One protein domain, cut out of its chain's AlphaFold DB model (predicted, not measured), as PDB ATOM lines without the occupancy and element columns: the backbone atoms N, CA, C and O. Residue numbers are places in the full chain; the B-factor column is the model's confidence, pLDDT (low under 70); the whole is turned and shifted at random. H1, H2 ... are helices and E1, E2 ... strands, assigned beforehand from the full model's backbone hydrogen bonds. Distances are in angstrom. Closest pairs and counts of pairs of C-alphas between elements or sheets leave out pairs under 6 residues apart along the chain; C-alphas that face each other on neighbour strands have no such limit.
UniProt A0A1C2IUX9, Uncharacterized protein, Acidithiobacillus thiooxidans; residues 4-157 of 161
ATOM      1  N   ASN A   4     169.012  -0.898  42.073       91.81
ATOM      2  CA  ASN A   4     169.288  -1.278  43.461       91.81
ATOM      3  C   ASN A   4     170.521  -0.585  44.051       91.81
ATOM      4  O   ASN A   4     170.606  -0.438  45.264       91.81
ATOM      5  N   ASN A   5     171.427  -0.040  43.228       93.75
ATOM      6  CA  ASN A   5     172.522   0.784  43.749       93.75
ATOM      7  C   ASN A   5     172.000   2.046  44.458       93.75
ATOM      8  O   ASN A   5     172.654   2.526  45.381       93.75
ATOM      9  N   LEU A   6     170.862   2.599  44.021       93.75
ATOM     10  CA  LEU A   6     170.233   3.757  44.664       93.75
ATOM     11  C   LEU A   6     169.615   3.356  46.007       93.75
ATOM     12  O   LEU A   6     169.801   4.057  46.997       93.75
ATOM     13  N   VAL A   7     168.975   2.187  46.063       93.62
ATOM     14  CA  VAL A   7     168.427   1.604  47.298       93.62
ATOM     15  C   VAL A   7     169.539   1.297  48.310       93.62
ATOM     16  O   VAL A   7     169.455   1.679  49.475       93.62
ATOM     17  N   ASP A   8     170.642   0.697  47.860       93.50
ATOM     18  CA  ASP A   8     171.811   0.411  48.698       93.50
ATOM     19  C   ASP A   8     172.482   1.680  49.233       93.50
ATOM     20  O   ASP A   8     173.122   1.660  50.289       93.50
ATOM     21  N   LYS A   9     172.426   2.780  48.473       94.38
ATOM     22  CA  LYS A   9     172.901   4.092  48.923       94.38
ATOM     23  C   LYS A   9     171.939   4.704  49.929       94.38
ATOM     24  O   LYS A   9     172.402   5.208  50.945       94.38
ATOM     25  N   ALA A  10     170.635   4.570  49.707       93.56
ATOM     26  CA  ALA A  10     169.608   5.008  50.643       93.56
ATOM     27  C   ALA A  10     169.766   4.321  52.010       93.56
ATOM     28  O   ALA A  10     169.724   4.974  53.048       93.56
ATOM     29  N   GLY A  11     170.086   3.023  52.030       93.25
ATOM     30  CA  GLY A  11     170.398   2.293  53.267       93.25
ATOM     31  C   GLY A  11     171.637   2.792  54.031       93.25
ATOM     32  O   GLY A  11     171.875   2.355  55.156       93.25
ATOM     33  N   ARG A  12     172.436   3.687  53.438       94.00
ATOM     34  CA  ARG A  12     173.623   4.312  54.045       94.00
ATOM     35  C   ARG A  12     173.407   5.780  54.426       94.00
ATOM     36  O   ARG A  12     174.329   6.384  54.964       94.00
ATOM     37  N   CYS A  13     172.234   6.350  54.153       95.12
ATOM     38  CA  CYS A  13     171.896   7.704  54.579       95.12
ATOM     39  C   CYS A  13     171.650   7.736  56.092       95.12
ATOM     40  O   CYS A  13     170.945   6.884  56.642       95.12
ATOM     41  N   HIS A  14     172.226   8.726  56.772       95.50
ATOM     42  CA  HIS A  14     172.073   8.910  58.217       95.50
ATOM     43  C   HIS A  14     171.607  10.319  58.599       95.50
ATOM     44  O   HIS A  14     171.239  10.544  59.752       95.50
ATOM     45  N   THR A  15     171.615  11.251  57.650       96.50
ATOM     46  CA  THR A  15     171.241  12.655  57.825       96.50
ATOM     47  C   THR A  15     170.352  13.130  56.675       96.50
ATOM     48  O   THR A  15     170.339  12.513  55.609       96.50
ATOM     49  N   ASP A  16     169.628  14.232  56.881       96.56
ATOM     50  CA  ASP A  16     168.852  14.873  55.811       96.56
ATOM     51  C   ASP A  16     169.767  15.321  54.660       96.56
ATOM     52  O   ASP A  16     169.442  15.086  53.501       96.56
ATOM     53  N   ASP A  17     170.973  15.815  54.963       97.19
ATOM     54  CA  ASP A  17     171.980  16.156  53.949       97.19
ATOM     55  C   ASP A  17     172.380  14.934  53.094       97.19
ATOM     56  O   ASP A  17     172.579  15.049  51.883       97.19
ATOM     57  N   ASP A  18     172.500  13.739  53.687       96.31
ATOM     58  CA  ASP A  18     172.767  12.511  52.920       96.31
ATOM     59  C   ASP A  18     171.603  12.185  51.975       96.31
ATOM     60  O   ASP A  18     171.828  11.732  50.850       96.31
ATOM     61  N   ALA A  19     170.367  12.392  52.439       96.44
ATOM     62  CA  ALA A  19     169.160  12.175  51.654       96.44
ATOM     63  C   ALA A  19     169.076  13.172  50.484       96.44
ATOM     64  O   ALA A  19     168.862  12.755  49.348       96.44
ATOM     65  N   GLU A  20     169.329  14.461  50.722       97.44
ATOM     66  CA  GLU A  20     169.358  15.501  49.684       97.44
ATOM     67  C   GLU A  20     170.426  15.220  48.616       97.44
ATOM     68  O   GLU A  20     170.150  15.268  47.415       97.44
ATOM     69  N   ASN A  21     171.639  14.838  49.031       96.88
ATOM     70  CA  ASN A  21     172.700  14.463  48.093       96.88
ATOM     71  C   ASN A  21     172.317  13.237  47.250       96.88
ATOM     72  O   ASN A  21     172.620  13.176  46.054       96.88
ATOM     73  N   LEU A  22     171.647  12.253  47.860       96.56
ATOM     74  CA  LEU A  22     171.173  11.077  47.143       96.56
ATOM     75  C   LEU A  22     170.014  11.409  46.196       96.56
ATOM     76  O   LEU A  22     169.962  10.836  45.110       96.56
ATOM     77  N   LEU A  23     169.128  12.343  46.550       97.25
ATOM     78  CA  LEU A  23     168.068  12.824  45.663       97.25
ATOM     79  C   LEU A  23     168.644  13.444  44.387       97.25
ATOM     80  O   LEU A  23     168.160  13.145  43.297       97.25
ATOM     81  N   GLU A  24     169.704  14.244  44.485       96.75
ATOM     82  CA  GLU A  24     170.355  14.816  43.301       96.75
ATOM     83  C   GLU A  24     170.961  13.736  42.390       96.75
ATOM     84  O   GLU A  24     170.821  13.791  41.163       96.75
ATOM     85  N   GLU A  25     171.575  12.698  42.967       96.00
ATOM     86  CA  GLU A  25     172.041  11.545  42.190       96.00
ATOM     87  C   GLU A  25     170.874  10.768  41.562       96.00
ATOM     88  O   GLU A  25     170.939  10.384  40.391       96.00
ATOM     89  N   PHE A  26     169.801  10.557  42.324       95.25
ATOM     90  CA  PHE A  26     168.598   9.848  41.903       95.25
ATOM     91  C   PHE A  26     167.925  10.555  40.720       95.25
ATOM     92  O   PHE A  26     167.702   9.934  39.677       95.25
ATOM     93  N   LYS A  27     167.726  11.873  40.819       95.56
ATOM     94  CA  LYS A  27     167.245  12.730  39.729       95.56
ATOM     95  C   LYS A  27     168.160  12.647  38.518       95.56
ATOM     96  O   LYS A  27     167.697  12.364  37.416       95.56
ATOM     97  N   SER A  28     169.464  12.843  38.705       94.56
ATOM     98  CA  SER A  28     170.442  12.789  37.613       94.56
ATOM     99  C   SER A  28     170.398  11.447  36.871       94.56
ATOM    100  O   SER A  28     170.397  11.410  35.637       94.56
ATOM    101  N   ALA A  29     170.271  10.334  37.601       94.50
ATOM    102  CA  ALA A  29     170.176   9.003  37.015       94.50
ATOM    103  C   ALA A  29     168.958   8.864  36.088       94.50
ATOM    104  O   ALA A  29     169.118   8.373  34.972       94.50
ATOM    105  N   PHE A  30     167.777   9.334  36.499       94.19
ATOM    106  CA  PHE A  30     166.553   9.259  35.691       94.19
ATOM    107  C   PHE A  30     166.523  10.298  34.565       94.19
ATOM    108  O   PHE A  30     166.261   9.946  33.416       94.19
ATOM    109  N   LEU A  31     166.866  11.556  34.841       91.56
ATOM    110  CA  LEU A  31     166.836  12.646  33.854       91.56
ATOM    111  C   LEU A  31     167.900  12.504  32.762       91.56
ATOM    112  O   LEU A  31     167.760  13.053  31.670       91.56
ATOM    113  N   SER A  32     168.973  11.757  33.029       91.56
ATOM    114  CA  SER A  32     169.966  11.434  32.002       91.56
ATOM    115  C   SER A  32     169.432  10.466  30.938       91.56
ATOM    116  O   SER A  32     169.991  10.410  29.833       91.56
ATOM    117  N   THR A  33     168.343   9.743  31.237       93.00
ATOM    118  CA  THR A  33     167.732   8.794  30.306       93.00
ATOM    119  C   THR A  33     167.002   9.529  29.172       93.00
ATOM    120  O   THR A  33     166.321  10.529  29.402       93.00
ATOM    121  N   PRO A  34     167.123   9.071  27.915       91.25
ATOM    122  CA  PRO A  34     166.431   9.707  26.792       91.25
ATOM    123  C   PRO A  34     164.903   9.560  26.859       91.25
ATOM    124  O   PRO A  34     164.197  10.330  26.216       91.25
ATOM    125  N   GLN A  35     164.383   8.597  27.625       91.88
ATOM    126  CA  GLN A  35     162.953   8.294  27.724       91.88
ATOM    127  C   GLN A  35     162.134   9.425  28.353       91.88
ATOM    128  O   GLN A  35     160.978   9.608  27.972       91.88
ATOM    129  N   PHE A  36     162.742  10.196  29.258       90.06
ATOM    130  CA  PHE A  36     162.117  11.346  29.915       90.06
ATOM    131  C   PHE A  36     162.511  12.681  29.269       90.06
ATOM    132  O   PHE A  36     162.408  13.741  29.885       90.06
ATOM    133  N   CYS A  37     162.952  12.666  28.006       89.31
ATOM    134  CA  CYS A  37     163.140  13.901  27.254       89.31
ATOM    135  C   CYS A  37     161.828  14.705  27.213       89.31
ATOM    136  O   CYS A  37     160.758  14.150  26.974       89.31
ATOM    137  N   GLY A  38     161.907  16.013  27.466       87.00
ATOM    138  CA  GLY A  38     160.745  16.906  27.487       87.00
ATOM    139  C   GLY A  38     159.872  16.814  28.743       87.00
ATOM    140  O   GLY A  38     158.895  17.553  28.833       87.00
ATOM    141  N   PHE A  39     160.219  15.965  29.715       91.50
ATOM    142  CA  PHE A  39     159.611  15.996  31.042       91.50
ATOM    143  C   PHE A  39     160.236  17.121  31.873       91.50
ATOM    144  O   PHE A  39     161.426  17.423  31.755       91.50
ATOM    145  N   SER A  40     159.421  17.742  32.720       91.19
ATOM    146  CA  SER A  40     159.846  18.756  33.689       91.19
ATOM    147  C   SER A  40     159.803  18.181  35.099       91.19
ATOM    148  O   SER A  40     158.883  17.423  35.403       91.19
ATOM    149  N   THR A  41     160.779  18.511  35.947       92.00
ATOM    150  CA  THR A  41     160.802  18.035  37.334       92.00
ATOM    151  C   THR A  41     160.040  18.949  38.276       92.00
ATOM    152  O   THR A  41     160.121  20.173  38.158       92.00
ATOM    153  N   TRP A  42     159.323  18.348  39.222       90.00
ATOM    154  CA  TRP A  42     158.527  19.040  40.231       90.00
ATOM    155  C   TRP A  42     158.554  18.285  41.567       90.00
ATOM    156  O   TRP A  42     158.938  17.119  41.630       90.00
ATOM    157  N   ASN A  43     158.110  18.973  42.624       88.81
ATOM    158  CA  ASN A  43     157.683  18.392  43.906       88.81
ATOM    159  C   ASN A  43     158.680  17.403  44.523       88.81
ATOM    160  O   ASN A  43     158.323  16.319  44.987       88.81
ATOM    161  N   GLU A  44     159.938  17.816  44.500       94.75
ATOM    162  CA  GLU A  44     161.065  17.056  45.007       94.75
ATOM    163  C   GLU A  44     161.061  17.080  46.538       94.75
ATOM    164  O   GLU A  44     160.912  18.142  47.147       94.75
ATOM    165  N   GLU A  45     161.227  15.918  47.161       96.25
ATOM    166  CA  GLU A  45     161.332  15.793  48.613       96.25
ATOM    167  C   GLU A  45     162.455  14.819  48.964       96.25
ATOM    168  O   GLU A  45     162.565  13.735  48.384       96.25
ATOM    169  N   ALA A  46     163.277  15.210  49.934       97.19
ATOM    170  CA  ALA A  46     164.304  14.373  50.529       97.19
ATOM    171  C   ALA A  46     164.401  14.670  52.022       97.19
ATOM    172  O   ALA A  46     164.597  15.818  52.410       97.19
ATOM    173  N   TYR A  47     164.229  13.647  52.855       96.62
ATOM    174  CA  TYR A  47     164.373  13.754  54.307       96.62
ATOM    175  C   TYR A  47     164.562  12.375  54.941       96.62
ATOM    176  O   TYR A  47     164.271  11.343  54.333       96.62
ATOM    177  N   MET A  48     165.020  12.347  56.189       96.56
ATOM    178  CA  MET A  48     165.080  11.146  57.013       96.56
ATOM    179  C   MET A  48     163.790  10.978  57.825       96.56
ATOM    180  O   MET A  48     163.459  11.779  58.697       96.56
ATOM    181  N   GLU A  49     163.076   9.876  57.603       93.62
ATOM    182  CA  GLU A  49     161.982   9.417  58.459       93.62
ATOM    183  C   GLU A  49     162.544   8.403  59.474       93.62
ATOM    184  O   GLU A  49     162.636   7.193  59.240       93.62
ATOM    185  N   GLY A  50     163.023   8.910  60.614       89.81
ATOM    186  CA  GLY A  50     163.731   8.101  61.608       89.81
ATOM    187  C   GLY A  50     165.123   7.691  61.120       89.81
ATOM    188  O   GLY A  50     166.017   8.525  61.032       89.81
ATOM    189  N   CYS A  51     165.329   6.403  60.830       88.94
ATOM    190  CA  CYS A  51     166.599   5.882  60.296       88.94
ATOM    191  C   CYS A  51     166.509   5.489  58.815       88.94
ATOM    192  O   CYS A  51     167.376   4.768  58.326       88.94
ATOM    193  N   LYS A  52     165.445   5.900  58.123       93.31
ATOM    194  CA  LYS A  52     165.196   5.540  56.731       93.31
ATOM    195  C   LYS A  52     164.997   6.808  55.904       93.31
ATOM    196  O   LYS A  52     164.196   7.646  56.311       93.31
ATOM    197  N   PRO A  53     165.689   6.971  54.771       94.56
ATOM    198  CA  PRO A  53     165.430   8.103  53.899       94.56
ATOM    199  C   PRO A  53     164.097   7.927  53.167       94.56
ATOM    200  O   PRO A  53     163.700   6.814  52.807       94.56
ATOM    201  N   HIS A  54     163.450   9.054  52.913       96.69
ATOM    202  CA  HIS A  54     162.361   9.206  51.968       96.69
ATOM    203  C   HIS A  54     162.833  10.148  50.864       96.69
ATOM    204  O   HIS A  54     163.199  11.285  51.153       96.69
ATOM    205  N   LEU A  55     162.842   9.668  49.621       96.44
ATOM    206  CA  LEU A  55     163.255  10.431  48.445       96.44
ATOM    207  C   LEU A  55     162.182  10.305  47.373       96.44
ATOM    208  O   LEU A  55     161.798   9.189  47.024       96.44
ATOM    209  N   ARG A  56     161.748  11.422  46.806       97.00
ATOM    210  CA  ARG A  56     160.812  11.442  45.679       97.00
ATOM    211  C   ARG A  56     161.031  12.672  44.821       97.00
ATOM    212  O   ARG A  56     161.489  13.709  45.295       97.00
ATOM    213  N   PHE A  57     160.668  12.554  43.558       96.00
ATOM    214  CA  PHE A  57     160.502  13.685  42.661       96.00
ATOM    215  C   PHE A  57     159.512  13.298  41.573       96.00
ATOM    216  O   PHE A  57     159.415  12.134  41.194       96.00
ATOM    217  N   GLU A  58     158.799  14.279  41.044       95.19
ATOM    218  CA  GLU A  58     157.877  14.071  39.937       95.19
ATOM    219  C   GLU A  58     158.552  14.484  38.632       95.19
ATOM    220  O   GLU A  58     159.189  15.534  38.547       95.19
ATOM    221  N   MET A  59     158.385  13.680  37.592       95.12
ATOM    222  CA  MET A  59     158.669  14.040  36.210       95.12
ATOM    223  C   MET A  59     157.341  14.151  35.475       95.12
ATOM    224  O   MET A  59     156.650  13.157  35.265       95.12
ATOM    225  N   ASN A  60     157.013  15.358  35.034       93.06
ATOM    226  CA  ASN A  60     155.727  15.670  34.433       93.06
ATOM    227  C   ASN A  60     155.863  16.029  32.951       93.06
ATOM    228  O   ASN A  60     156.657  16.901  32.575       93.06
ATOM    229  N   TYR A  61     155.042  15.390  32.119       92.12
ATOM    230  CA  TYR A  61     154.867  15.684  30.701       92.12
ATOM    231  C   TYR A  61     153.462  16.222  30.440       92.12
ATOM    232  O   TYR A  61     152.456  15.530  30.610       92.12
ATOM    233  N   VAL A  62     153.386  17.478  30.004       90.69
ATOM    234  CA  VAL A  62     152.113  18.135  29.701       90.69
ATOM    235  C   VAL A  62     151.615  17.659  28.339       90.69
ATOM    236  O   VAL A  62     152.169  18.031  27.307       90.69
ATOM    237  N   ILE A  63     150.541  16.866  28.331       90.06
ATOM    238  CA  ILE A  63     149.867  16.453  27.092       90.06
ATOM    239  C   ILE A  63     149.041  17.616  26.533       90.06
ATOM    240  O   ILE A  63     149.014  17.870  25.330       90.06
ATOM    241  N   SER A  64     148.305  18.302  27.407       86.94
ATOM    242  CA  SER A  64     147.421  19.414  27.050       86.94
ATOM    243  C   SER A  64     147.159  20.302  28.266       86.94
ATOM    244  O   SER A  64     147.577  19.986  29.375       86.94
ATOM    245  N   ASN A  65     146.364  21.362  28.098       82.75
ATOM    246  CA  ASN A  65     145.922  22.220  29.209       82.75
ATOM    247  C   ASN A  65     145.034  21.504  30.244       82.75
ATOM    248  O   ASN A  65     144.610  22.129  31.213       82.75
ATOM    249  N   ILE A  66     144.701  20.230  30.021       87.81
ATOM    250  CA  ILE A  66     143.774  19.457  30.852       87.81
ATOM    251  C   ILE A  66     144.400  18.136  31.330       87.81
ATOM    252  O   ILE A  66     144.006  17.630  32.374       87.81
ATOM    253  N   TYR A  67     145.396  17.596  30.624       91.31
ATOM    254  CA  TYR A  67     146.029  16.317  30.963       91.31
ATOM    255  C   TYR A  67     147.541  16.452  31.099       91.31
ATOM    256  O   TYR A  67     148.189  17.047  30.233       91.31
ATOM    257  N   ILE A  68     148.090  15.815  32.129       92.75
ATOM    258  CA  ILE A  68     149.528  15.584  32.279       92.75
ATOM    259  C   ILE A  68     149.783  14.093  32.505       92.75
ATOM    260  O   ILE A  68     148.938  13.384  33.050       92.75
ATOM    261  N   LEU A  69     150.950  13.630  32.081       94.38
ATOM    262  CA  LEU A  69     151.510  12.366  32.532       94.38
ATOM    263  C   LEU A  69     152.548  12.650  33.596       94.38
ATOM    264  O   LEU A  69     153.467  13.431  33.364       94.38
ATOM    265  N   GLU A  70     152.389  11.986  34.721       95.12
ATOM    266  CA  GLU A  70     153.284  12.037  35.859       95.12
ATOM    267  C   GLU A  70     154.041  10.717  35.941       95.12
ATOM    268  O   GLU A  70     153.471   9.639  35.772       95.12
ATOM    269  N   VAL A  71     155.345  10.810  36.167       96.69
ATOM    270  CA  VAL A  71     156.200   9.682  36.520       96.69
ATOM    271  C   VAL A  71     156.919  10.060  37.804       96.69
ATOM    272  O   VAL A  71     157.711  10.999  37.807       96.69
ATOM    273  N   GLU A  72     156.662   9.330  38.879       96.75
ATOM    274  CA  GLU A  72     157.172   9.614  40.218       96.75
ATOM    275  C   GLU A  72     158.040   8.445  40.708       96.75
ATOM    276  O   GLU A  72     157.526   7.431  41.188       96.75
ATOM    277  N   PRO A  73     159.374   8.537  40.569       97.00
ATOM    278  CA  PRO A  73     160.294   7.635  41.243       97.00
ATOM    279  C   PRO A  73     160.341   7.945  42.742       97.00
ATOM    280  O   PRO A  73     160.601   9.082  43.143       97.00
ATOM    281  N   VAL A  74     160.159   6.919  43.570       97.62
ATOM    282  CA  VAL A  74     160.153   7.037  45.031       97.62
ATOM    283  C   VAL A  74     161.069   5.990  45.641       97.62
ATOM    284  O   VAL A  74     160.933   4.800  45.362       97.62
ATOM    285  N   ILE A  75     161.968   6.426  46.520       96.31
ATOM    286  CA  ILE A  75     162.660   5.548  47.460       96.31
ATOM    287  C   ILE A  75     162.057   5.772  48.838       96.31
ATOM    288  O   ILE A  75     162.183   6.851  49.419       96.31
ATOM    289  N   ARG A  76     161.420   4.735  49.374       94.50
ATOM    290  CA  ARG A  76     160.860   4.728  50.725       94.50
ATOM    291  C   ARG A  76     161.051   3.350  51.327       94.50
ATOM    292  O   ARG A  76     160.956   2.356  50.628       94.50
ATOM    293  N   ASP A  77     161.346   3.292  52.621       88.12
ATOM    294  CA  ASP A  77     161.446   2.022  53.346       88.12
ATOM    295  C   ASP A  77     162.448   1.007  52.761       88.12
ATOM    296  O   ASP A  77     162.324  -0.191  52.991       88.12
ATOM    297  N   SER A  78     163.500   1.500  52.091       82.19
ATOM    298  CA  SER A  78     164.483   0.683  51.358       82.19
ATOM    299  C   SER A  78     163.913  -0.038  50.133       82.19
ATOM    300  O   SER A  78     164.478  -1.029  49.680       82.19
ATOM    301  N   GLU A  79     162.841   0.492  49.561       92.88
ATOM    302  CA  GLU A  79     162.236   0.025  48.323       92.88
ATOM    303  C   GLU A  79     162.230   1.168  47.310       92.88
ATOM    304  O   GLU A  79     162.029   2.330  47.666       92.88
ATOM    305  N   LEU A  80     162.489   0.833  46.047       95.62
ATOM    306  CA  LEU A  80     162.335   1.753  44.928       95.62
ATOM    307  C   LEU A  80     161.054   1.388  44.182       95.62
ATOM    308  O   LEU A  80     160.885   0.254  43.734       95.62
ATOM    309  N   THR A  81     160.187   2.374  44.012       97.12
ATOM    310  CA  THR A  81     158.984   2.276  43.189       97.12
ATOM    311  C   THR A  81     158.971   3.394  42.161       97.12
ATOM    312  O   THR A  81     159.641   4.417  42.318       97.12
ATOM    313  N   ILE A  82     158.243   3.185  41.071       97.56
ATOM    314  CA  ILE A  82     157.966   4.226  40.086       97.56
ATOM    315  C   ILE A  82     156.466   4.221  39.855       97.56
ATOM    316  O   ILE A  82     155.959   3.265  39.269       97.56
ATOM    317  N   SER A  83     155.773   5.265  40.307       97.62
ATOM    318  CA  SER A  83     154.384   5.491  39.909       97.62
ATOM    319  C   SER A  83     154.354   6.171  38.545       97.62
ATOM    320  O   SER A  83     155.162   7.053  38.255       97.62
ATOM    321  N   ILE A  84     153.452   5.729  37.679       97.94
ATOM    322  CA  ILE A  84     153.145   6.359  36.402       97.94
ATOM    323  C   ILE A  84     151.656   6.644  36.419       97.94
ATOM    324  O   ILE A  84     150.860   5.711  36.488       97.94
ATOM    325  N   ALA A  85     151.277   7.911  36.314       96.69
ATOM    326  CA  ALA A  85     149.893   8.334  36.421       96.69
ATOM    327  C   ALA A  85     149.488   9.250  35.266       96.69
ATOM    328  O   ALA A  85     150.210  10.162  34.858       96.69
ATOM    329  N   LEU A  86     148.286   9.025  34.742       96.00
ATOM    330  CA  LEU A  86     147.589   9.996  33.915       96.00
ATOM    331  C   LEU A  86     146.726  10.871  34.815       96.00
ATOM    332  O   LEU A  86     145.740  10.404  35.383       96.00
ATOM    333  N   GLN A  87     147.058  12.151  34.883       93.88
ATOM    334  CA  GLN A  87     146.362  13.113  35.724       93.88
ATOM    335  C   GLN A  87     145.473  14.026  34.867       93.88
ATOM    336  O   GLN A  87     145.896  14.561  33.837       93.88
ATOM    337  N   LEU A  88     144.231  14.225  35.311       91.94
ATOM    338  CA  LEU A  88     143.297  15.226  34.795       91.94
ATOM    339  C   LEU A  88     143.318  16.465  35.699       91.94
ATOM    340  O   LEU A  88     142.924  16.394  36.861       91.94
ATOM    341  N   MET A  89     143.684  17.620  35.153       89.50
ATOM    342  CA  MET A  89     143.626  18.906  35.851       89.50
ATOM    343  C   MET A  89     142.176  19.410  35.909       89.50
ATOM    344  O   MET A  89     141.546  19.630  34.874       89.50
ATOM    345  N   LYS A  90     141.629  19.591  37.119       87.19
ATOM    346  CA  LYS A  90     140.199  19.896  37.324       87.19
ATOM    347  C   LYS A  90     139.832  21.361  37.123       87.19
ATOM    348  O   LYS A  90     138.688  21.658  36.790       87.19
ATOM    349  N   ASP A  91     140.760  22.273  37.373       80.81
ATOM    350  CA  ASP A  91     140.485  23.714  37.448       80.81
ATOM    351  C   ASP A  91     141.068  24.520  36.279       80.81
ATOM    352  O   ASP A  91     140.837  25.725  36.190       80.81
ATOM    353  N   GLY A  92     141.796  23.867  35.366       70.94
ATOM    354  CA  GLY A  92     142.423  24.516  34.214       70.94
ATOM    355  C   GLY A  92     143.532  25.509  34.580       70.94
ATOM    356  O   GLY A  92     143.970  26.262  33.713       70.94
ATOM    357  N   LEU A  93     143.996  25.515  35.835       74.25
ATOM    358  CA  LEU A  93     145.080  26.383  36.313       74.25
ATOM    359  C   LEU A  93     146.472  25.781  36.059       74.25
ATOM    360  O   LEU A  93     147.482  26.329  36.494       74.25
ATOM    361  N   GLY A  94     146.533  24.677  35.314       72.06
ATOM    362  CA  GLY A  94     147.775  24.024  34.931       72.06
ATOM    363  C   GLY A  94     148.405  23.212  36.063       72.06
ATOM    364  O   GLY A  94     147.774  22.884  37.069       72.06
ATOM    365  N   ILE A  95     149.679  22.877  35.871       76.06
ATOM    366  CA  ILE A  95     150.429  21.976  36.751       76.06
ATOM    367  C   ILE A  95     150.643  22.552  38.168       76.06
ATOM    368  O   ILE A  95     150.795  21.821  39.137       76.06
ATOM    369  N   GLU A  96     150.594  23.872  38.336       76.25
ATOM    370  CA  GLU A  96     150.845  24.499  39.640       76.25
ATOM    371  C   GLU A  96     149.675  24.348  40.624       76.25
ATOM    372  O   GLU A  96     149.873  24.437  41.834       76.25
ATOM    373  N   SER A  97     148.454  24.103  40.134       76.69
ATOM    374  CA  SER A  97     147.259  24.071  40.989       76.69
ATOM    375  C   SER A  97     147.169  22.820  41.864       76.69
ATOM    376  O   SER A  97     146.519  22.846  42.912       76.69
ATOM    377  N   ARG A  98     147.785  21.716  41.410       72.38
ATOM    378  CA  ARG A  98     147.708  20.367  42.001       72.38
ATOM    379  C   ARG A  98     146.279  19.854  42.256       72.38
ATOM    380  O   ARG A  98     146.080  18.862  42.954       72.38
ATOM    381  N   SER A  99     145.260  20.502  41.689       85.19
ATOM    382  CA  SER A  99     143.863  20.078  41.765       85.19
ATOM    383  C   SER A  99     143.589  19.045  40.678       85.19
ATOM    384  O   SER A  99     143.045  19.352  39.611       85.19
ATOM    385  N   TRP A 100     144.049  17.819  40.913       89.00
ATOM    386  CA  TRP A 100     144.077  16.772  39.896       89.00
ATOM    387  C   TRP A 100     143.144  15.599  40.215       89.00
ATOM    388  O   TRP A 100     142.590  15.461  41.311       89.00
ATOM    389  N   GLU A 101     142.898  14.778  39.200       92.12
ATOM    390  CA  GLU A 101     142.256  13.474  39.301       92.12
ATOM    391  C   GLU A 101     143.109  12.441  38.573       92.12
ATOM    392  O   GLU A 101     143.261  12.533  37.352       92.12
ATOM    393  N   THR A 102     143.587  11.430  39.290       94.31
ATOM    394  CA  THR A 102     144.227  10.271  38.671       94.31
ATOM    395  C   THR A 102     143.192   9.496  37.855       94.31
ATOM    396  O   THR A 102     142.179   9.043  38.392       94.31
ATOM    397  N   LYS A 103     143.416   9.367  36.545       94.88
ATOM    398  CA  LYS A 103     142.543   8.632  35.611       94.88
ATOM    399  C   LYS A 103     142.995   7.200  35.388       94.88
ATOM    400  O   LYS A 103     142.169   6.293  35.397       94.88
ATOM    401  N   ASP A 104     144.295   7.024  35.223       95.81
ATOM    402  CA  ASP A 104     144.962   5.735  35.130       95.81
ATOM    403  C   ASP A 104     146.252   5.836  35.952       95.81
ATOM    404  O   ASP A 104     146.884   6.894  35.976       95.81
ATOM    405  N   GLU A 105     146.634   4.749  36.612       97.19
ATOM    406  CA  GLU A 105     147.874   4.640  37.375       97.19
ATOM    407  C   GLU A 105     148.418   3.221  37.239       97.19
ATOM    408  O   GLU A 105     147.650   2.260  37.198       97.19
ATOM    409  N   GLU A 106     149.737   3.106  37.158       98.12
ATOM    410  CA  GLU A 106     150.469   1.848  37.251       98.12
ATOM    411  C   GLU A 106     151.721   2.090  38.096       98.12
ATOM    412  O   GLU A 106     152.356   3.139  37.981       98.12
ATOM    413  N   VAL A 107     152.103   1.110  38.913       97.81
ATOM    414  CA  VAL A 107     153.299   1.193  39.756       97.81
ATOM    415  C   VAL A 107     154.264   0.082  39.374       97.81
ATOM    416  O   VAL A 107     153.904  -1.092  39.341       97.81
ATOM    417  N   ILE A 108     155.515   0.452  39.104       97.06
ATOM    418  CA  ILE A 108     156.612  -0.497  38.934       97.06
ATOM    419  C   ILE A 108     157.327  -0.637  40.275       97.06
ATOM    420  O   ILE A 108     157.992   0.296  40.726       97.06
ATOM    421  N   GLU A 109     157.228  -1.813  40.887       95.44
ATOM    422  CA  GLU A 109     157.998  -2.176  42.077       95.44
ATOM    423  C   GLU A 109     159.344  -2.790  41.673       95.44
ATOM    424  O   GLU A 109     159.418  -3.652  40.788       95.44
ATOM    425  N   VAL A 110     160.428  -2.350  42.312       93.12
ATOM    426  CA  VAL A 110     161.772  -2.880  42.060       93.12
ATOM    427  C   VAL A 110     162.162  -3.844  43.175       93.12
ATOM    428  O   VAL A 110     162.406  -3.435  44.306       93.12
ATOM    429  N   ASP A 111     162.267  -5.132  42.837       87.19
ATOM    430  CA  ASP A 111     162.723  -6.158  43.779       87.19
ATOM    431  C   ASP A 111     164.165  -5.896  44.255       87.19
ATOM    432  O   ASP A 111     165.053  -5.555  43.465       87.19
ATOM    433  N   ALA A 112     164.421  -6.135  45.543       79.50
ATOM    434  CA  ALA A 112     165.721  -5.920  46.182       79.50
ATOM    435  C   ALA A 112     166.880  -6.731  45.563       79.50
ATOM    436  O   ALA A 112     168.043  -6.351  45.701       79.50
ATOM    437  N   ASN A 113     166.593  -7.817  44.842       85.06
ATOM    438  CA  ASN A 113     167.577  -8.643  44.134       85.06
ATOM    439  C   ASN A 113     167.551  -8.442  42.610       85.06
ATOM    440  O   ASN A 113     168.215  -9.177  41.877       85.06
ATOM    441  N   SER A 114     166.774  -7.478  42.119       89.31
ATOM    442  CA  SER A 114     166.686  -7.164  40.699       89.31
ATOM    443  C   SER A 114     168.000  -6.606  40.142       89.31
ATOM    444  O   SER A 114     168.617  -5.699  40.696       89.31
ATOM    445  N   ASP A 115     168.397  -7.095  38.969       92.31
ATOM    446  CA  ASP A 115     169.515  -6.539  38.198       92.31
ATOM    447  C   ASP A 115     169.066  -5.422  37.230       92.31
ATOM    448  O   ASP A 115     169.857  -4.966  36.398       92.31
ATOM    449  N   ILE A 116     167.808  -4.966  37.330       95.56
ATOM    450  CA  ILE A 116     167.239  -3.951  36.439       95.56
ATOM    451  C   ILE A 116     168.002  -2.623  36.528       95.56
ATOM    452  O   ILE A 116     168.440  -2.176  37.597       95.56
ATOM    453  N   THR A 117     168.185  -1.971  35.384       96.44
ATOM    454  CA  THR A 117     168.825  -0.655  35.333       96.44
ATOM    455  C   THR A 117     167.801   0.472  35.393       96.44
ATOM    456  O   THR A 117     166.636   0.294  35.046       96.44
ATOM    457  N   VAL A 118     168.248   1.670  35.780       95.50
ATOM    458  CA  VAL A 118     167.421   2.890  35.699       95.50
ATOM    459  C   VAL A 118     166.937   3.143  34.266       95.50
ATOM    460  O   VAL A 118     165.823   3.608  34.065       95.50
ATOM    461  N   GLU A 119     167.737   2.789  33.258       95.44
ATOM    462  CA  GLU A 119     167.341   2.936  31.855       95.44
ATOM    463  C   GLU A 119     166.227   1.952  31.464       95.44
ATOM    464  O   GLU A 119     165.308   2.322  30.736       95.44
ATOM    465  N   ASP A 120     166.273   0.714  31.959       96.19
ATOM    466  CA  ASP A 120     165.214  -0.275  31.721       96.19
ATOM    467  C   ASP A 120     163.910   0.144  32.404       96.19
ATOM    468  O   ASP A 120     162.841   0.064  31.801       96.19
ATOM    469  N   LEU A 121     164.005   0.670  33.626       96.31
ATOM    470  CA  LEU A 121     162.867   1.251  34.332       96.31
ATOM    471  C   LEU A 121     162.274   2.443  33.575       96.31
ATOM    472  O   LEU A 121     161.061   2.512  33.392       96.31
ATOM    473  N   ALA A 122     163.122   3.340  33.067       94.94
ATOM    474  CA  ALA A 122     162.689   4.476  32.262       94.94
ATOM    475  C   ALA A 122     161.992   4.037  30.963       94.94
ATOM    476  O   ALA A 122     160.998   4.640  30.556       94.94
ATOM    477  N   LYS A 123     162.465   2.957  30.321       95.44
ATOM    478  CA  LYS A 123     161.799   2.347  29.155       95.44
ATOM    479  C   LYS A 123     160.417   1.818  29.520       95.44
ATOM    480  O   LYS A 123     159.456   2.184  28.852       95.44
ATOM    481  N   SER A 124     160.304   1.023  30.581       96.50
ATOM    482  CA  SER A 124     159.015   0.486  31.033       96.50
ATOM    483  C   SER A 124     158.025   1.594  31.398       96.50
ATOM    484  O   SER A 124     156.894   1.586  30.916       96.50
ATOM    485  N   ALA A 125     158.465   2.590  32.172       96.06
ATOM    486  CA  ALA A 125     157.642   3.735  32.546       96.06
ATOM    487  C   ALA A 125     157.162   4.519  31.315       96.06
ATOM    488  O   ALA A 125     155.984   4.860  31.214       96.06
ATOM    489  N   ARG A 126     158.042   4.746  30.329       93.62
ATOM    490  CA  ARG A 126     157.667   5.389  29.062       93.62
ATOM    491  C   ARG A 126     156.630   4.584  28.287       93.62
ATOM    492  O   ARG A 126     155.698   5.176  27.754       93.62
ATOM    493  N   GLU A 127     156.778   3.266  28.193       95.62
ATOM    494  CA  GLU A 127     155.820   2.431  27.460       95.62
ATOM    495  C   GLU A 127     154.419   2.476  28.082       95.62
ATOM    496  O   GLU A 127     153.431   2.609  27.351       95.62
ATOM    497  N   ILE A 128     154.342   2.464  29.415       97.06
ATOM    498  CA  ILE A 128     153.097   2.652  30.173       97.06
ATOM    499  C   ILE A 128     152.516   4.047  29.908       97.06
ATOM    500  O   ILE A 128     151.356   4.168  29.508       97.06
ATOM    501  N   ALA A 129     153.330   5.096  30.049       94.75
ATOM    502  CA  ALA A 129     152.920   6.483  29.846       94.75
ATOM    503  C   ALA A 129     152.382   6.728  28.421       94.75
ATOM    504  O   ALA A 129     151.329   7.343  28.229       94.75
ATOM    505  N   LEU A 130     153.053   6.176  27.406       94.19
ATOM    506  CA  LEU A 130     152.581   6.193  26.021       94.19
ATOM    507  C   LEU A 130     151.261   5.429  25.862       94.19
ATOM    508  O   LEU A 130     150.397   5.859  25.096       94.19
ATOM    509  N   GLY A 131     151.085   4.312  26.571       95.75
ATOM    510  CA  GLY A 131     149.828   3.565  26.615       95.75
ATOM    511  C   GLY A 131     148.670   4.412  27.143       95.75
ATOM    512  O   GLY A 131     147.612   4.466  26.518       95.75
ATOM    513  N   PHE A 132     148.886   5.145  28.237       95.88
ATOM    514  CA  PHE A 132     147.889   6.068  28.784       95.88
ATOM    515  C   PHE A 132     147.558   7.210  27.820       95.88
ATOM    516  O   PHE A 132     146.384   7.442  27.534       95.88
ATOM    517  N   HIS A 133     148.560   7.870  27.231       93.25
ATOM    518  CA  HIS A 133     148.316   8.912  26.224       93.25
ATOM    519  C   HIS A 133     147.545   8.359  25.012       93.25
ATOM    520  O   HIS A 133     146.616   8.991  24.510       93.25
ATOM    521  N   THR A 134     147.871   7.143  24.571       93.88
ATOM    522  CA  THR A 134     147.187   6.484  23.449       93.88
ATOM    523  C   THR A 134     145.692   6.304  23.732       93.88
ATOM    524  O   THR A 134     144.872   6.687  22.895       93.88
ATOM    525  N   LYS A 135     145.321   5.838  24.935       92.25
ATOM    526  CA  LYS A 135     143.913   5.711  25.355       92.25
ATOM    527  C   LYS A 135     143.160   7.046  25.292       92.25
ATOM    528  O   LYS A 135     141.990   7.073  24.913       92.25
ATOM    529  N   ILE A 136     143.804   8.164  25.638       91.38
ATOM    530  CA  ILE A 136     143.181   9.497  25.533       91.38
ATOM    531  C   ILE A 136     142.839   9.810  24.076       91.38
ATOM    532  O   ILE A 136     141.725  10.237  23.781       91.38
ATOM    533  N   VAL A 137     143.790   9.590  23.164       89.81
ATOM    534  CA  VAL A 137     143.618   9.890  21.735       89.81
ATOM    535  C   VAL A 137     142.538   9.010  21.102       89.81
ATOM    536  O   VAL A 137     141.743   9.501  20.301       89.81
ATOM    537  N   GLU A 138     142.457   7.737  21.487       89.81
ATOM    538  CA  GLU A 138     141.369   6.840  21.074       89.81
ATOM    539  C   GLU A 138     140.000   7.354  21.524       89.81
ATOM    540  O   GLU A 138     139.058   7.438  20.731       89.81
ATOM    541  N   ASN A 139     139.908   7.758  22.791       87.06
ATOM    542  CA  ASN A 139     138.663   8.203  23.408       87.06
ATOM    543  C   ASN A 139     138.261   9.634  23.021       87.06
ATOM    544  O   ASN A 139     137.139  10.050  23.307       87.06
ATOM    545  N   ALA A 140     139.119  10.375  22.314       82.44
ATOM    546  CA  ALA A 140     138.829  11.723  21.822       82.44
ATOM    547  C   ALA A 140     137.722  11.769  20.744       82.44
ATOM    548  O   ALA A 140     137.356  12.847  20.278       82.44
ATOM    549  N   GLY A 141     137.179  10.616  20.327       68.06
ATOM    550  CA  GLY A 141     136.025  10.538  19.425       68.06
ATOM    551  C   GLY A 141     136.354  10.785  17.951       68.06
ATOM    552  O   GLY A 141     135.449  10.921  17.133       68.06
ATOM    553  N   LEU A 142     137.642  10.812  17.594       75.44
ATOM    554  CA  LEU A 142     138.119  11.020  16.221       75.44
ATOM    555  C   LEU A 142     138.159   9.726  15.384       75.44
ATOM    556  O   LEU A 142     138.548   9.759  14.219       75.44
ATOM    557  N   GLY A 143     137.749   8.589  15.961       74.56
ATOM    558  CA  GLY A 143     137.669   7.303  15.260       74.56
ATOM    559  C   GLY A 143     139.026   6.663  14.953       74.56
ATOM    560  O   GLY A 143     139.122   5.859  14.027       74.56
ATOM    561  N   PHE A 144     140.079   7.018  15.694       82.19
ATOM    562  CA  PHE A 144     141.375   6.355  15.571       82.19
ATOM    563  C   PHE A 144     141.288   4.890  16.017       82.19
ATOM    564  O   PHE A 144     140.673   4.572  17.032       82.19
ATOM    565  N   THR A 145     141.943   3.995  15.275       90.19
ATOM    566  CA  THR A 145     142.303   2.670  15.799       90.19
ATOM    567  C   THR A 145     143.446   2.812  16.803       90.19
ATOM    568  O   THR A 145     144.193   3.791  16.737       90.19
ATOM    569  N   HIS A 146     143.637   1.811  17.669       90.44
ATOM    570  CA  HIS A 146     144.741   1.796  18.636       90.44
ATOM    571  C   HIS A 146     146.099   2.073  17.984       90.44
ATOM    572  O   HIS A 146     146.794   3.013  18.354       90.44
ATOM    573  N   ASP A 147     146.429   1.343  16.917       91.56
ATOM    574  CA  ASP A 147     147.695   1.524  16.198       91.56
ATOM    575  C   ASP A 147     147.857   2.930  15.603       91.56
ATOM    576  O   ASP A 147     148.971   3.451  15.519       91.56
ATOM    577  N   ALA A 148     146.764   3.547  15.144       91.25
ATOM    578  CA  ALA A 148     146.805   4.892  14.582       91.25
ATOM    579  C   ALA A 148     146.995   5.949  15.678       91.25
ATOM    580  O   ALA A 148     147.813   6.855  15.503       91.25
ATOM    581  N   ALA A 149     146.292   5.805  16.805       92.69
ATOM    582  CA  ALA A 149     146.460   6.651  17.981       92.69
ATOM    583  C   ALA A 149     147.885   6.533  18.538       92.69
ATOM    584  O   ALA A 149     148.558   7.548  18.719       92.69
ATOM    585  N   ARG A 150     148.391   5.304  18.693       94.25
ATOM    586  CA  ARG A 150     149.743   5.029  19.184       94.25
ATOM    587  C   ARG A 150     150.808   5.680  18.308       94.25
ATOM    588  O   ARG A 150     151.649   6.417  18.812       94.25
ATOM    589  N   LYS A 151     150.726   5.499  16.986       92.12
ATOM    590  CA  LYS A 151     151.645   6.142  16.031       92.12
ATOM    591  C   LYS A 151     151.579   7.667  16.074       92.12
ATOM    592  O   LYS A 151     152.595   8.324  15.854       92.12
ATOM    593  N   ALA A 152     150.393   8.238  16.288       90.31
ATOM    594  CA  ALA A 152     150.233   9.682  16.402       90.31
ATOM    595  C   ALA A 152     150.915  10.212  17.670       90.31
ATOM    596  O   ALA A 152     151.662  11.183  17.582       90.31
ATOM    597  N   VAL A 153     150.715   9.534  18.805       92.00
ATOM    598  CA  VAL A 153     151.363   9.845  20.084       92.00
ATOM    599  C   VAL A 153     152.883   9.725  19.978       92.00
ATOM    600  O   VAL A 153     153.592  10.661  20.330       92.00
ATOM    601  N   GLU A 154     153.397   8.613  19.449       91.56
ATOM    602  CA  GLU A 154     154.842   8.385  19.312       91.56
ATOM    603  C   GLU A 154     155.515   9.449  18.441       91.56
ATOM    604  O   GLU A 154     156.611   9.894  18.761       91.56
ATOM    605  N   ARG A 155     154.846   9.914  17.378       88.81
ATOM    606  CA  ARG A 155     155.379  10.951  16.481       88.81
ATOM    607  C   ARG A 155     155.554  12.310  17.159       88.81
ATOM    608  O   ARG A 155     156.398  13.088  16.726       88.81
ATOM    609  N   VAL A 156     154.709  12.633  18.136       85.50
ATOM    610  CA  VAL A 156     154.762  13.918  18.855       85.50
ATOM    611  C   VAL A 156     155.498  13.813  20.186       85.50
ATOM    612  O   VAL A 156     155.710  14.830  20.846       85.50
ATOM    613  N   TRP A 157     155.881  12.598  20.588       86.50
ATOM    614  CA  TRP A 157     156.636  12.385  21.808       86.50
ATOM    615  C   TRP A 157     158.025  13.016  21.671       86.50
ATOM    616  O   TRP A 157     158.656  12.858  20.623       86.50
TER     617      TRP A 157
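Overview. This is residues 4 to 157 of the 161 residues of an uncharacterized protein of Acidithiobacillus thiooxidans (UniProt A0A1C2IUX9). A twisted wall of five strands is covered on one face by three helices, H1, H2 and H3, while its other face bears no named helix. H3 runs along the wall, and H4 packs on the later part of H3, clear of the sheet, at one end of the long axis. The printed part has 154 residues with four named helices and five named strands, in the order H1 H2 E1 E2 E3 E4 E5 H3 H4; the sheet's order is E1 E2 E3 E4 E5, all antiparallel. The class is mixed, helices and strands; the whole is compact, with a radius of gyration of the C-alphas of 16.6 A, and elongated, spanning 54 by 35 by 21 A.

Along the chain. H1, residues 4 to 10, begins at C-alpha 4 (169.288, -1.278, 43.461). H2, residues 16 to 31, is 22.2 A long. The strands follow: E1, residues 40 to 49, 26.6 A; E2, residues 52 to 62, 32.6 A; E3, residues 67 to 76, 27.3 A; E4, residues 79 to 89, 29.3 A; E5, residues 100 to 110, 26.5 A. E4 bends by 54 degrees at residue 86 and E5 by 77 degrees at residue 103. H3, residues 118 to 139, is 31.7 A long. H4, residues 146 to 156, ends at C-alpha 156 (154.762, 13.918, 18.855).

Arrangement. The strands form a meander, each the antiparallel neighbour of the one before, and each successive pair is a hairpin. Within hydrogen-bond range are, between the neighbours E1 and E2, N 42 and O 58 at 2.9 A; between E2 and E3, N 59 and O 71 at 2.8 A; between E3 and E4, N 72 and O 83 at 2.8 A; and between E4 and E5, N 84 and O 106 at 2.8 A. H1, H2 and H3 on the same face make two layers, helices over a sheet. H2 lies over E1 and E2 at a height over the sheet of 8.2 A; its closest C-alpha pair with E1 is Asp 16 and Tyr 47, 4.9 A. H3 runs along the strands, at 23 degrees to E4 on the local plane; the closest C-alphas are those of Leu 86 and Phe 132, 6.5 A. H1 and H2, a helical hairpin, touch at Leu 6 and Phe 26, their closest C-alphas, 6.9 A. H3, with residues 130 to 138 alone, touches H4 at a steep tilt of 62 degrees, opposite ways; the closest C-alphas are those of Thr 134 and Arg 150, 5.2 A. H4 is not on the sheet. In H1, H2, H3 and H4 every O i to N i+4 pair is within hydrogen-bond range.

Size, cuts and confidence. The C-alphas of His 14 and Gly 143, the two farthest apart, are 55.1 A apart. The printed part has no cut and no long link. Mean pLDDT of the printed part is 91.8; residue 141 is under 70.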